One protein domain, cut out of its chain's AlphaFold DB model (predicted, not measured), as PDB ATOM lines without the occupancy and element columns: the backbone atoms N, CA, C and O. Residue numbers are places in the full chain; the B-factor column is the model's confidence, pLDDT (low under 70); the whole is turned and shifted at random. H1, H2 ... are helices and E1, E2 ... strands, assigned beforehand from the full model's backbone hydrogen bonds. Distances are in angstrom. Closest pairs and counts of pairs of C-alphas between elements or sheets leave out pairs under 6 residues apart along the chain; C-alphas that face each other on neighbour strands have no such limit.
ATOM      1  N   ALA A  12     -23.575  -4.236  10.242       82.50
ATOM      2  CA  ALA A  12     -24.079  -3.960  11.577       82.50
ATOM      3  C   ALA A  12     -23.248  -2.828  12.169       82.50
ATOM      4  O   ALA A  12     -22.015  -2.924  12.239       82.50
ATOM      5  N   SER A  13     -23.925  -1.769  12.613       80.12
ATOM      6  CA  SER A  13     -23.277  -0.711  13.372       80.12
ATOM      7  C   SER A  13     -22.673  -1.296  14.646       80.12
ATOM      8  O   SER A  13     -23.310  -2.062  15.369       80.12
ATOM      9  N   GLY A  14     -21.422  -0.945  14.917       86.81
ATOM     10  CA  GLY A  14     -20.834  -1.186  16.228       86.81
ATOM     11  C   GLY A  14     -20.473   0.114  16.925       86.81
ATOM     12  O   GLY A  14     -21.033   1.173  16.641       86.81
ATOM     13  N   HIS A  15     -19.570   0.028  17.892       91.31
ATOM     14  CA  HIS A  15     -19.253   1.146  18.770       91.31
ATOM     15  C   HIS A  15     -18.125   2.017  18.210       91.31
ATOM     16  O   HIS A  15     -17.280   1.569  17.427       91.31
ATOM     17  N   LEU A  16     -18.114   3.279  18.645       95.44
ATOM     18  CA  LEU A  16     -17.006   4.196  18.417       95.44
ATOM     19  C   LEU A  16     -15.765   3.669  19.148       95.44
ATOM     20  O   LEU A  16     -15.796   3.440  20.353       95.44
ATOM     21  N   THR A  17     -14.672   3.510  18.411       96.94
ATOM     22  CA  THR A  17     -13.387   3.013  18.925       96.94
ATOM     23  C   THR A  17     -12.311   4.085  18.962       96.94
ATOM     24  O   THR A  17     -11.350   3.949  19.713       96.94
ATOM     25  N   GLY A  18     -12.460   5.184  18.218       97.06
ATOM     26  CA  GLY A  18     -11.524   6.290  18.354       97.06
ATOM     27  C   GLY A  18     -11.881   7.566  17.609       97.06
ATOM     28  O   GLY A  18     -12.673   7.572  16.666       97.06
ATOM     29  N   VAL A  19     -11.251   8.646  18.063       97.31
ATOM     30  CA  VAL A  19     -11.314  10.009  17.545       97.31
ATOM     31  C   VAL A  19      -9.889  10.474  17.253       97.31
ATOM     32  O   VAL A  19      -9.065  10.612  18.160       97.31
ATOM     33  N   TYR A  20      -9.600  10.755  15.988       97.19
ATOM     34  CA  TYR A  20      -8.262  11.116  15.523       97.19
ATOM     35  C   TYR A  20      -8.295  12.513  14.924       97.19
ATOM     36  O   TYR A  20      -9.037  12.768  13.975       97.19
ATOM     37  N   LYS A  21      -7.511  13.421  15.503       97.12
ATOM     38  CA  LYS A  21      -7.499  14.833  15.126       97.12
ATOM     39  C   LYS A  21      -6.265  15.115  14.287       97.12
ATOM     40  O   LYS A  21      -5.150  15.077  14.809       97.12
ATOM     41  N   ASN A  22      -6.465  15.398  13.003       96.69
ATOM     42  CA  ASN A  22      -5.405  15.930  12.167       96.69
ATOM     43  C   ASN A  22      -5.254  17.427  12.464       96.69
ATOM     44  O   ASN A  22      -6.060  18.243  12.023       96.69
ATOM     45  N   MET A  23      -4.213  17.785  13.206       96.31
ATOM     46  CA  MET A  23      -3.959  19.157  13.641       96.31
ATOM     47  C   MET A  23      -3.404  20.046  12.525       96.31
ATOM     48  O   MET A  23      -3.478  21.265  12.637       96.31
ATOM     49  N   ARG A  24      -2.881  19.458  11.440       96.25
ATOM     50  CA  ARG A  24      -2.418  20.205  10.263       96.25
ATOM     51  C   ARG A  24      -3.590  20.642   9.385       96.25
ATOM     52  O   ARG A  24      -3.576  21.750   8.865       96.25
ATOM     53  N   THR A  25      -4.593  19.779   9.220       96.25
ATOM     54  CA  THR A  25      -5.740  20.038   8.330       96.25
ATOM     55  C   THR A  25      -7.019  20.442   9.063       96.25
ATOM     56  O   THR A  25      -7.989  20.824   8.416       96.25
ATOM     57  N   GLY A  26      -7.057  20.342  10.396       94.31
ATOM     58  CA  GLY A  26      -8.256  20.606  11.198       94.31
ATOM     59  C   GLY A  26      -9.348  19.534  11.074       94.31
ATOM     60  O   GLY A  26     -10.477  19.761  11.500       94.31
ATOM     61  N   VAL A  27      -9.038  18.370  10.493       95.56
ATOM     62  CA  VAL A  27     -10.008  17.291  10.244       95.56
ATOM     63  C   VAL A  27     -10.087  16.331  11.431       95.56
ATOM     64  O   VAL A  27      -9.065  15.881  11.952       95.56
ATOM     65  N   LEU A  28     -11.310  15.956  11.815       95.38
ATOM     66  CA  LEU A  28     -11.586  14.896  12.784       95.38
ATOM     67  C   LEU A  28     -12.033  13.622  12.066       95.38
ATOM     68  O   LEU A  28     -12.994  13.638  11.303       95.38
ATOM     69  N   SER A  29     -11.366  12.505  12.345       95.69
ATOM     70  CA  SER A  29     -11.793  11.175  11.904       95.69
ATOM     71  C   SER A  29     -12.385  10.401  13.080       95.69
ATOM     72  O   SER A  29     -11.725  10.241  14.108       95.69
ATOM     73  N   LEU A  30     -13.610   9.903  12.916       96.00
ATOM     74  CA  LEU A  30     -14.292   9.025  13.869       96.00
ATOM     75  C   LEU A  30     -14.256   7.593  13.336       96.00
ATOM     76  O   LEU A  30     -14.625   7.361  12.187       96.00
ATOM     77  N   VAL A  31     -13.812   6.642  14.155       94.62
ATOM     78  CA  VAL A  31     -13.652   5.242  13.737       94.62
ATOM     79  C   VAL A  31     -14.610   4.357  14.513       94.62
ATOM     80  O   VAL A  31     -14.534   4.270  15.738       94.62
ATOM     81  N   PHE A  32     -15.481   3.664  13.789       92.19
ATOM     82  CA  PHE A  32     -16.415   2.683  14.329       92.19
ATOM     83  C   PHE A  32     -15.968   1.280  13.937       92.19
ATOM     84  O   PHE A  32     -15.557   1.053  12.799       92.19
ATOM     85  N   ARG A  33     -16.065   0.333  14.871       91.12
ATOM     86  CA  ARG A  33     -15.854  -1.084  14.560       91.12
ATOM     87  C   ARG A  33     -17.189  -1.710  14.208       91.12
ATOM     88  O   ARG A  33     -18.011  -1.909  15.091       91.12
ATOM     89  N   CYS A  34     -17.370  -2.053  12.944       89.56
ATOM     90  CA  CYS A  34     -18.595  -2.661  12.438       89.56
ATOM     91  C   CYS A  34     -18.366  -4.133  12.074       89.56
ATOM     92  O   CYS A  34     -17.225  -4.581  11.939       89.56
ATOM     93  N   ALA A  35     -19.456  -4.882  11.920       85.75
ATOM     94  CA  ALA A  35     -19.422  -6.246  11.398       85.75
ATOM     95  C   ALA A  35     -20.129  -6.289  10.039       85.75
ATOM     96  O   ALA A  35     -21.249  -5.798   9.916       85.75
ATOM     97  N   ALA A  36     -19.486  -6.875   9.031       83.06
ATOM     98  CA  ALA A  36     -20.128  -7.157   7.751       83.06
ATOM     99  C   ALA A  36     -21.219  -8.224   7.938       83.06
ATOM    100  O   ALA A  36     -20.974  -9.250   8.577       83.06
ATOM    101  N   LEU A  37     -22.427  -7.965   7.424       76.44
ATOM    102  CA  LEU A  37     -23.585  -8.855   7.586       76.44
ATOM    103  C   LEU A  37     -23.807  -9.794   6.390       76.44
ATOM    104  O   LEU A  37     -24.480 -10.812   6.543       76.44
ATOM    105  N   ALA A  38     -23.233  -9.495   5.222       68.94
ATOM    106  CA  ALA A  38     -23.259 -10.347   4.034       68.94
ATOM    107  C   ALA A  38     -22.058 -10.024   3.135       68.94
ATOM    108  O   ALA A  38     -21.681  -8.865   3.053       68.94
ATOM    109  N   HIS A  39     -21.501 -11.019   2.432       62.94
ATOM    110  CA  HIS A  39     -20.475 -10.785   1.406       62.94
ATOM    111  C   HIS A  39     -21.147 -10.228   0.147       62.94
ATOM    112  O   HIS A  39     -21.384 -10.958  -0.816       62.94
ATOM    113  N   THR A  40     -21.533  -8.957   0.172       58.53
ATOM    114  CA  THR A  40     -21.973  -8.278  -1.045       58.53
ATOM    115  C   THR A  40     -20.739  -7.991  -1.891       58.53
ATOM    116  O   THR A  40     -19.724  -7.543  -1.359       58.53
ATOM    117  N   GLU A  41     -20.803  -8.250  -3.200       60.72
ATOM    118  CA  GLU A  41     -19.707  -7.874  -4.091       60.72
ATOM    119  C   GLU A  41     -19.429  -6.377  -3.960       60.72
ATOM    120  O   GLU A  41     -20.311  -5.527  -4.104       60.72
ATOM    121  N   THR A  42     -18.184  -6.063  -3.639       67.94
ATOM    122  CA  THR A  42     -17.721  -4.697  -3.464       67.94
ATOM    123  C   THR A  42     -17.479  -4.111  -4.846       67.94
ATOM    124  O   THR A  42     -16.523  -4.492  -5.519       67.94
ATOM    125  N   THR A  43     -18.358  -3.222  -5.303       69.31
ATOM    126  CA  THR A  43     -18.227  -2.597  -6.625       69.31
ATOM    127  C   THR A  43     -17.291  -1.391  -6.559       69.31
ATOM    128  O   THR A  43     -17.602  -0.449  -5.822       69.31
ATOM    129  N   PRO A  44     -16.195  -1.367  -7.339       75.75
ATOM    130  CA  PRO A  44     -15.346  -0.192  -7.465       75.75
ATOM    131  C   PRO A  44     -16.114   1.052  -7.911       75.75
ATOM    132  O   PRO A  44     -17.071   0.976  -8.685       75.75
ATOM    133  N   SER A  45     -15.646   2.212  -7.472       80.12
ATOM    134  CA  SER A  45     -16.125   3.522  -7.902       80.12
ATOM    135  C   SER A  45     -14.945   4.435  -8.242       80.12
ATOM    136  O   SER A  45     -13.788   4.098  -7.995       80.12
ATOM    137  N   ALA A  46     -15.223   5.621  -8.786       83.19
ATOM    138  CA  ALA A  46     -14.182   6.620  -9.036       83.19
ATOM    139  C   ALA A  46     -13.466   7.072  -7.745       83.19
ATOM    140  O   ALA A  46     -12.291   7.424  -7.788       83.19
ATOM    141  N   GLU A  47     -14.159   7.045  -6.603       78.44
ATOM    142  CA  GLU A  47     -13.598   7.411  -5.296       78.44
ATOM    143  C   GLU A  47     -12.934   6.222  -4.587       78.44
ATOM    144  O   GLU A  47     -12.104   6.407  -3.699       78.44
ATOM    145  N   THR A  48     -13.298   4.989  -4.948       80.44
ATOM    146  CA  THR A  48     -12.778   3.755  -4.344       80.44
ATOM    147  C   THR A  48     -12.549   2.717  -5.446       80.44
ATOM    148  O   THR A  48     -13.420   1.889  -5.713       80.44
ATOM    149  N   PRO A  49     -11.398   2.782  -6.137       82.94
ATOM    150  CA  PRO A  49     -11.135   1.966  -7.322       82.94
ATOM    151  C   PRO A  49     -10.880   0.488  -7.000       82.94
ATOM    152  O   PRO A  49     -10.946  -0.354  -7.892       82.94
ATOM    153  N   GLU A  50     -10.588   0.163  -5.743       83.56
ATOM    154  CA  GLU A  50     -10.336  -1.198  -5.292       83.56
ATOM    155  C   GLU A  50     -10.784  -1.350  -3.841       83.56
ATOM    156  O   GLU A  50     -10.611  -0.443  -3.023       83.56
ATOM    157  N   VAL A  51     -11.341  -2.519  -3.526       81.69
ATOM    158  CA  VAL A  51     -11.653  -2.922  -2.160       81.69
ATOM    159  C   VAL A  51     -11.137  -4.329  -1.944       81.69
ATOM    160  O   VAL A  51     -11.347  -5.218  -2.765       81.69
ATOM    161  N   MET A  52     -10.475  -4.529  -0.811       83.38
ATOM    162  CA  MET A  52      -9.943  -5.823  -0.434       83.38
ATOM    163  C   MET A  52     -10.123  -6.094   1.053       83.38
ATOM    164  O   MET A  52     -10.107  -5.195   1.894       83.38
ATOM    165  N   TRP A  53     -10.253  -7.376   1.352       85.31
ATOM    166  CA  TRP A  53     -10.414  -7.928   2.684       85.31
ATOM    167  C   TRP A  53      -9.067  -8.498   3.140       85.31
ATOM    168  O   TRP A  53      -8.638  -9.548   2.668       85.31
ATOM    169  N   LEU A  54      -8.391  -7.798   4.054       90.19
ATOM    170  CA  LEU A  54      -7.044  -8.149   4.515       90.19
ATOM    171  C   LEU A  54      -6.999  -8.739   5.932       90.19
ATOM    172  O   LEU A  54      -7.727  -8.264   6.813       90.19
ATOM    173  N   PRO A  55      -6.087  -9.694   6.205       92.19
ATOM    174  CA  PRO A  55      -5.670 -10.013   7.565       92.19
ATOM    175  C   PRO A  55      -5.222  -8.758   8.319       92.19
ATOM    176  O   PRO A  55      -4.671  -7.824   7.740       92.19
ATOM    177  N   PHE A  56      -5.430  -8.740   9.636       91.19
ATOM    178  CA  PHE A  56      -5.136  -7.574  10.475       91.19
ATOM    179  C   PHE A  56      -3.702  -7.046  10.311       91.19
ATOM    180  O   PHE A  56      -3.510  -5.847  10.143       91.19
ATOM    181  N   THR A  57      -2.698  -7.925  10.319       93.19
ATOM    182  CA  THR A  57      -1.279  -7.553  10.172       93.19
ATOM    183  C   THR A  57      -0.976  -6.892   8.832       93.19
ATOM    184  O   THR A  57      -0.205  -5.933   8.765       93.19
ATOM    185  N   ASP A  58      -1.623  -7.373   7.777       94.69
ATOM    186  CA  ASP A  58      -1.414  -6.894   6.416       94.69
ATOM    187  C   ASP A  58      -2.079  -5.524   6.265       94.69
ATOM    188  O   ASP A  58      -1.457  -4.579   5.785       94.69
ATOM    189  N   ALA A  59      -3.288  -5.364   6.816       93.75
ATOM    190  CA  ALA A  59      -3.993  -4.085   6.853       93.75
ATOM    191  C   ALA A  59      -3.186  -2.976   7.553       93.75
ATOM    192  O   ALA A  59      -3.204  -1.831   7.102       93.75
ATOM    193  N   LEU A  60      -2.445  -3.297   8.625       93.88
ATOM    194  CA  LEU A  60      -1.553  -2.335   9.289       93.88
ATOM    195  C   LEU A  60      -0.380  -1.898   8.401       93.88
ATOM    196  O   LEU A  60       0.112  -0.782   8.559       93.88
ATOM    197  N   SER A  61       0.058  -2.761   7.485       94.25
ATOM    198  CA  SER A  61       1.212  -2.526   6.611       94.25
ATOM    199  C   SER A  61       0.831  -1.832   5.297       94.25
ATOM    200  O   SER A  61       1.673  -1.192   4.673       94.25
ATOM    201  N   CYS A  62      -0.437  -1.925   4.883       92.88
ATOM    202  CA  CYS A  62      -0.957  -1.319   3.652       92.88
ATOM    203  C   CYS A  62      -1.263   0.184   3.762       92.88
ATOM    204  O   CYS A  62      -1.575   0.819   2.756       92.88
ATOM    205  N   VAL A  63      -1.211   0.766   4.963       91.19
ATOM    206  CA  VAL A  63      -1.560   2.173   5.201       91.19
ATOM    207  C   VAL A  63      -0.384   2.951   5.782       91.19
ATOM    208  O   VAL A  63       0.521   2.388   6.392       91.19
ATOM    209  N   HIS A  64      -0.414   4.279   5.642       94.31
ATOM    210  CA  HIS A  64       0.582   5.140   6.280       94.31
ATOM    211  C   HIS A  64       0.612   4.892   7.808       94.31
ATOM    212  O   HIS A  64      -0.463   4.781   8.410       94.31
ATOM    213  N   PRO A  65       1.785   4.859   8.472       92.56
ATOM    214  CA  PRO A  65       1.897   4.481   9.888       92.56
ATOM    215  C   PRO A  65       0.979   5.256  10.843       92.56
ATOM    216  O   PRO A  65       0.410   4.689  11.776       92.56
ATOM    217  N   VAL A  66       0.763   6.551  10.585       94.75
ATOM    218  CA  VAL A  66      -0.145   7.386  11.391       94.75
ATOM    219  C   VAL A  66      -1.617   6.964  11.295       94.75
ATOM    220  O   VAL A  66      -2.413   7.300  12.167       94.75
ATOM    221  N   TYR A  67      -1.998   6.261  10.228       94.12
ATOM    222  CA  TYR A  67      -3.342   5.726  10.020       94.12
ATOM    223  C   TYR A  67      -3.451   4.276  10.492       94.12
ATOM    224  O   TYR A  67      -4.522   3.887  10.953       94.12
ATOM    225  N   ALA A  68      -2.354   3.512  10.488       95.88
ATOM    226  CA  ALA A  68      -2.311   2.150  11.025       95.88
ATOM    227  C   ALA A  68      -2.745   2.098  12.501       95.88
ATOM    228  O   ALA A  68      -3.458   1.180  12.907       95.88
ATOM    229  N   ILE A  69      -2.416   3.129  13.292       95.44
ATOM    230  CA  ILE A  69      -2.863   3.223  14.692       95.44
ATOM    231  C   ILE A  69      -4.388   3.184  14.827       95.44
ATOM    232  O   ILE A  69      -4.894   2.621  15.788       95.44
ATOM    233  N   ARG A  70      -5.123   3.723  13.841       95.06
ATOM    234  CA  ARG A  70      -6.591   3.754  13.843       95.06
ATOM    235  C   ARG A  70      -7.170   2.351  13.752       95.06
ATOM    236  O   ARG A  70      -8.137   2.033  14.436       95.06
ATOM    237  N   ILE A  71      -6.552   1.523  12.911       95.19
ATOM    238  CA  ILE A  71      -6.903   0.116  12.734       95.19
ATOM    239  C   ILE A  71      -6.524  -0.663  13.995       95.19
ATOM    240  O   ILE A  71      -7.344  -1.413  14.513       95.19
ATOM    241  N   ALA A  72      -5.314  -0.459  14.522       95.62
ATOM    242  CA  ALA A  72      -4.853  -1.154  15.720       95.62
ATOM    243  C   ALA A  72      -5.748  -0.872  16.937       95.62
ATOM    244  O   ALA A  72      -6.209  -1.802  17.597       95.62
ATOM    245  N   ASP A  73      -6.045   0.400  17.197       95.81
ATOM    246  CA  ASP A  73      -6.925   0.834  18.283       95.81
ATOM    247  C   ASP A  73      -8.349   0.277  18.135       95.81
ATOM    248  O   ASP A  73      -8.943  -0.138  19.127       95.81
ATOM    249  N   ALA A  74      -8.883   0.178  16.911       94.56
ATOM    250  CA  ALA A  74     -10.217  -0.379  16.678       94.56
ATOM    251  C   ALA A  74     -10.355  -1.851  17.105       94.56
ATOM    252  O   ALA A  74     -11.459  -2.324  17.371       94.56
ATOM    253  N   PHE A  75      -9.249  -2.592  17.188       93.06
ATOM    254  CA  PHE A  75      -9.247  -3.994  17.611       93.06
ATOM    255  C   PHE A  75      -9.063  -4.160  19.122       93.06
ATOM    256  O   PHE A  75      -9.237  -5.268  19.636       93.06
ATOM    257  N   ARG A  76      -8.752  -3.077  19.837       94.12
ATOM    258  CA  ARG A  76      -8.564  -3.083  21.284       94.12
ATOM    259  C   ARG A  76      -9.891  -2.864  22.026       94.12
ATOM    260  O   ARG A  76     -10.764  -2.164  21.517       94.12
ATOM    261  N   PRO A  77     -10.061  -3.448  23.226       90.69
ATOM    262  CA  PRO A  77     -11.295  -3.309  24.000       90.69
ATOM    263  C   PRO A  77     -11.404  -1.983  24.774       90.69
ATOM    264  O   PRO A  77     -12.486  -1.653  25.244       90.69
ATOM    265  N   ASP A  78     -10.310  -1.234  24.932       90.94
ATOM    266  CA  ASP A  78     -10.191  -0.089  25.849       90.94
ATOM    267  C   ASP A  78     -10.434   1.296  25.208       90.94
ATOM    268  O   ASP A  78      -9.992   2.318  25.729       90.94
ATOM    269  N   GLY A  79     -11.152   1.344  24.083       89.44
ATOM    270  CA  GLY A  79     -11.566   2.595  23.439       89.44
ATOM    271  C   GLY A  79     -12.779   3.286  24.103       89.44
ATOM    272  O   GLY A  79     -13.382   2.741  25.027       89.44
ATOM    273  N   PRO A  80     -13.194   4.472  23.610       95.81
ATOM    274  CA  PRO A  80     -12.665   5.136  22.426       95.81
ATOM    275  C   PRO A  80     -11.345   5.873  22.690       95.81
ATOM    276  O   PRO A  80     -11.239   6.684  23.606       95.81
ATOM    277  N   PHE A  81     -10.348   5.647  21.838       96.81
ATOM    278  CA  PHE A  81      -9.065   6.347  21.915       96.81
ATOM    279  C   PHE A  81      -9.172   7.756  21.335       96.81
ATOM    280  O   PHE A  81      -9.778   7.951  20.286       96.81
ATOM    281  N   VAL A  82      -8.539   8.743  21.966       96.88
ATOM    282  CA  VAL A  82      -8.438  10.104  21.423       96.88
ATOM    283  C   VAL A  82      -6.977  10.407  21.134       96.88
ATOM    284  O   VAL A  82      -6.149  10.357  22.040       96.88
ATOM    285  N   ARG A  83      -6.644  10.716  19.875       96.62
ATOM    286  CA  ARG A  83      -5.258  10.979  19.458       96.62
ATOM    287  C   ARG A  83      -5.130  12.214  18.583       96.62
ATOM    288  O   ARG A  83      -6.015  12.524  17.786       96.62
ATOM    289  N   LEU A  84      -3.987  12.878  18.711       97.56
ATOM    290  CA  LEU A  84      -3.571  13.994  17.870       97.56
ATOM    291  C   LEU A  84      -2.526  13.505  16.867       97.56
ATOM    292  O   LEU A  84      -1.661  12.702  17.214       97.56
ATOM    293  N   HIS A  85      -2.593  13.989  15.632       96.56
ATOM    294  CA  HIS A  85      -1.575  13.735  14.620       96.56
ATOM    295  C   HIS A  85      -1.473  14.892  13.624       96.56
ATOM    296  O   HIS A  85      -2.386  15.703  13.514       96.56
ATOM    297  N   ASP A  86      -0.383  14.962  12.867       96.12
ATOM    298  CA  ASP A  86      -0.184  15.961  11.800       96.12
ATOM    299  C   ASP A  86      -0.365  15.389  10.381       96.12
ATOM    300  O   ASP A  86      -0.254  16.118   9.399       96.12
ATOM    301  N   GLY A  87      -0.678  14.092  10.282       94.75
ATOM    302  CA  GLY A  87      -0.781  13.362   9.012       94.75
ATOM    303  C   GLY A  87       0.453  12.517   8.701       94.75
ATOM    304  O   GLY A  87       0.364  11.625   7.865       94.75
ATOM    305  N   ASP A  88       1.538  12.712   9.453       95.94
ATOM    306  CA  ASP A  88       2.773  11.944   9.313       95.94
ATOM    307  C   ASP A  88       3.068  11.132  10.582       95.94
ATOM    308  O   ASP A  88       3.457   9.965  10.524       95.94
ATOM    309  N   ARG A  89       2.818  11.728  11.751       95.69
ATOM    310  CA  ARG A  89       3.101  11.141  13.065       95.69
ATOM    311  C   ARG A  89       2.053  11.520  14.101       95.69
ATOM    312  O   ARG A  89       1.328  12.505  13.962       95.69
ATOM    313  N   LEU A  90       2.008  10.735  15.173       96.50
ATOM    314  CA  LEU A  90       1.276  11.111  16.375       96.50
ATOM    315  C   LEU A  90       1.956  12.303  17.049       96.50
ATOM    316  O   LEU A  90       3.183  12.415  17.058       96.50
ATOM    317  N   LEU A  91       1.140  13.169  17.631       95.88
ATOM    318  CA  LEU A  91       1.589  14.276  18.459       95.88
ATOM    319  C   LEU A  91       1.345  13.916  19.922       95.88
ATOM    320  O   LEU A  91       0.358  13.253  20.251       95.88
ATOM    321  N   VAL A  92       2.250  14.354  20.792       85.06
ATOM    322  CA  VAL A  92       2.015  14.295  22.235       85.06
ATOM    323  C   VAL A  92       1.000  15.386  22.560       85.06
ATOM    324  O   VAL A  92       1.192  16.537  22.163       85.06
TER     325      VAL A  92
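Overview. This is residues 12 to 92 of the 93 residues of an uncharacterized protein of Candidatus Frankia californiensis (UniProt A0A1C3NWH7). A small sheet of three strands, E2, E1 and E3, has one helix, H2, packed along one of its faces, and a short helix, H1, folds back beside H2, clear of the sheet. Between E2 and H1 a long loop, residues 33 to 55, swings away from this body, and its residues 44 to 49 stick out. The printed part has 81 residues with two named helices and three named strands, in the order E1, E2, H1, H2, E3 along the chain; the sheet runs E2, E1, E3 and is mixed. The class is mixed, helices and strands, with under half of the residues in named elements. The whole is only just compact, close to loose, with a radius of gyration of the C-alphas of 13.9 A and spans of 40 by 30 by 23 A.

Along the chain. The inner strand E1, residues 16 to 22, is 17.6 A long and begins at C-alpha 16, (-17.006, 4.196, 18.417). The edge strands are E2, residues 27 to 32, 16.5 A long, and E3, residues 81 to 85, 12.8 A long, which ends at C-alpha 85, (-1.575, 13.735, 14.620). H2, residues 65 to 74, is 14.7 A long and begins at C-alpha 65, (1.897, 4.481, 9.888). H1, residues 56 to 61, is 9.0 A long.

Arrangement. E1 and E2 form a hairpin, antiparallel at 163 degrees, with N 20 and O 29 2.9 A apart and N 29 and O 20 2.9 A apart, within hydrogen-bond range. E1 and E3 are parallel at 16 degrees, with N 19 and O 81 within hydrogen-bond range at 2.8 A. Residues 84 to 85 of E3 also pair, antiparallel, with residues 90 to 91. H2 is on the sheet at a height over the sheet of 9.1 A, over E1 and, only just, over E3, on which 3 of its C-alphas fall; H2 and the sheet E2, E1, E3 make two layers, a helix on one face of a sheet. It runs along the strands, at 5 degrees to E1 on the local plane. The closest C-alphas of E1 and H2, those of Thr 17 and Ala 74, are 5.2 A apart. H1 and H2 form a helical hairpin: they touch, closest at the C-alphas of Leu 60 and Ala 68, 4.9 A, at a shallow tilt of 16 degrees, opposite ways. H1 is not on the sheet and is apart from E1 and E3. Every O i to N i+4 pair is within hydrogen-bond range in H1, and 3 of 6 in H2.

Size, cuts and confidence. The two C-alphas farthest apart, those of Glu 41 and Val 92, are 40.7 A apart. The printed part, residues 12 to 92, has no cut. The link from E2 to H1, 23 residues, is long; its C-alphas lie 9 to 21 A from the mean of the C-alphas. The mean pLDDT of the printed part is 89.7, and residues 38 to 43 are under 70.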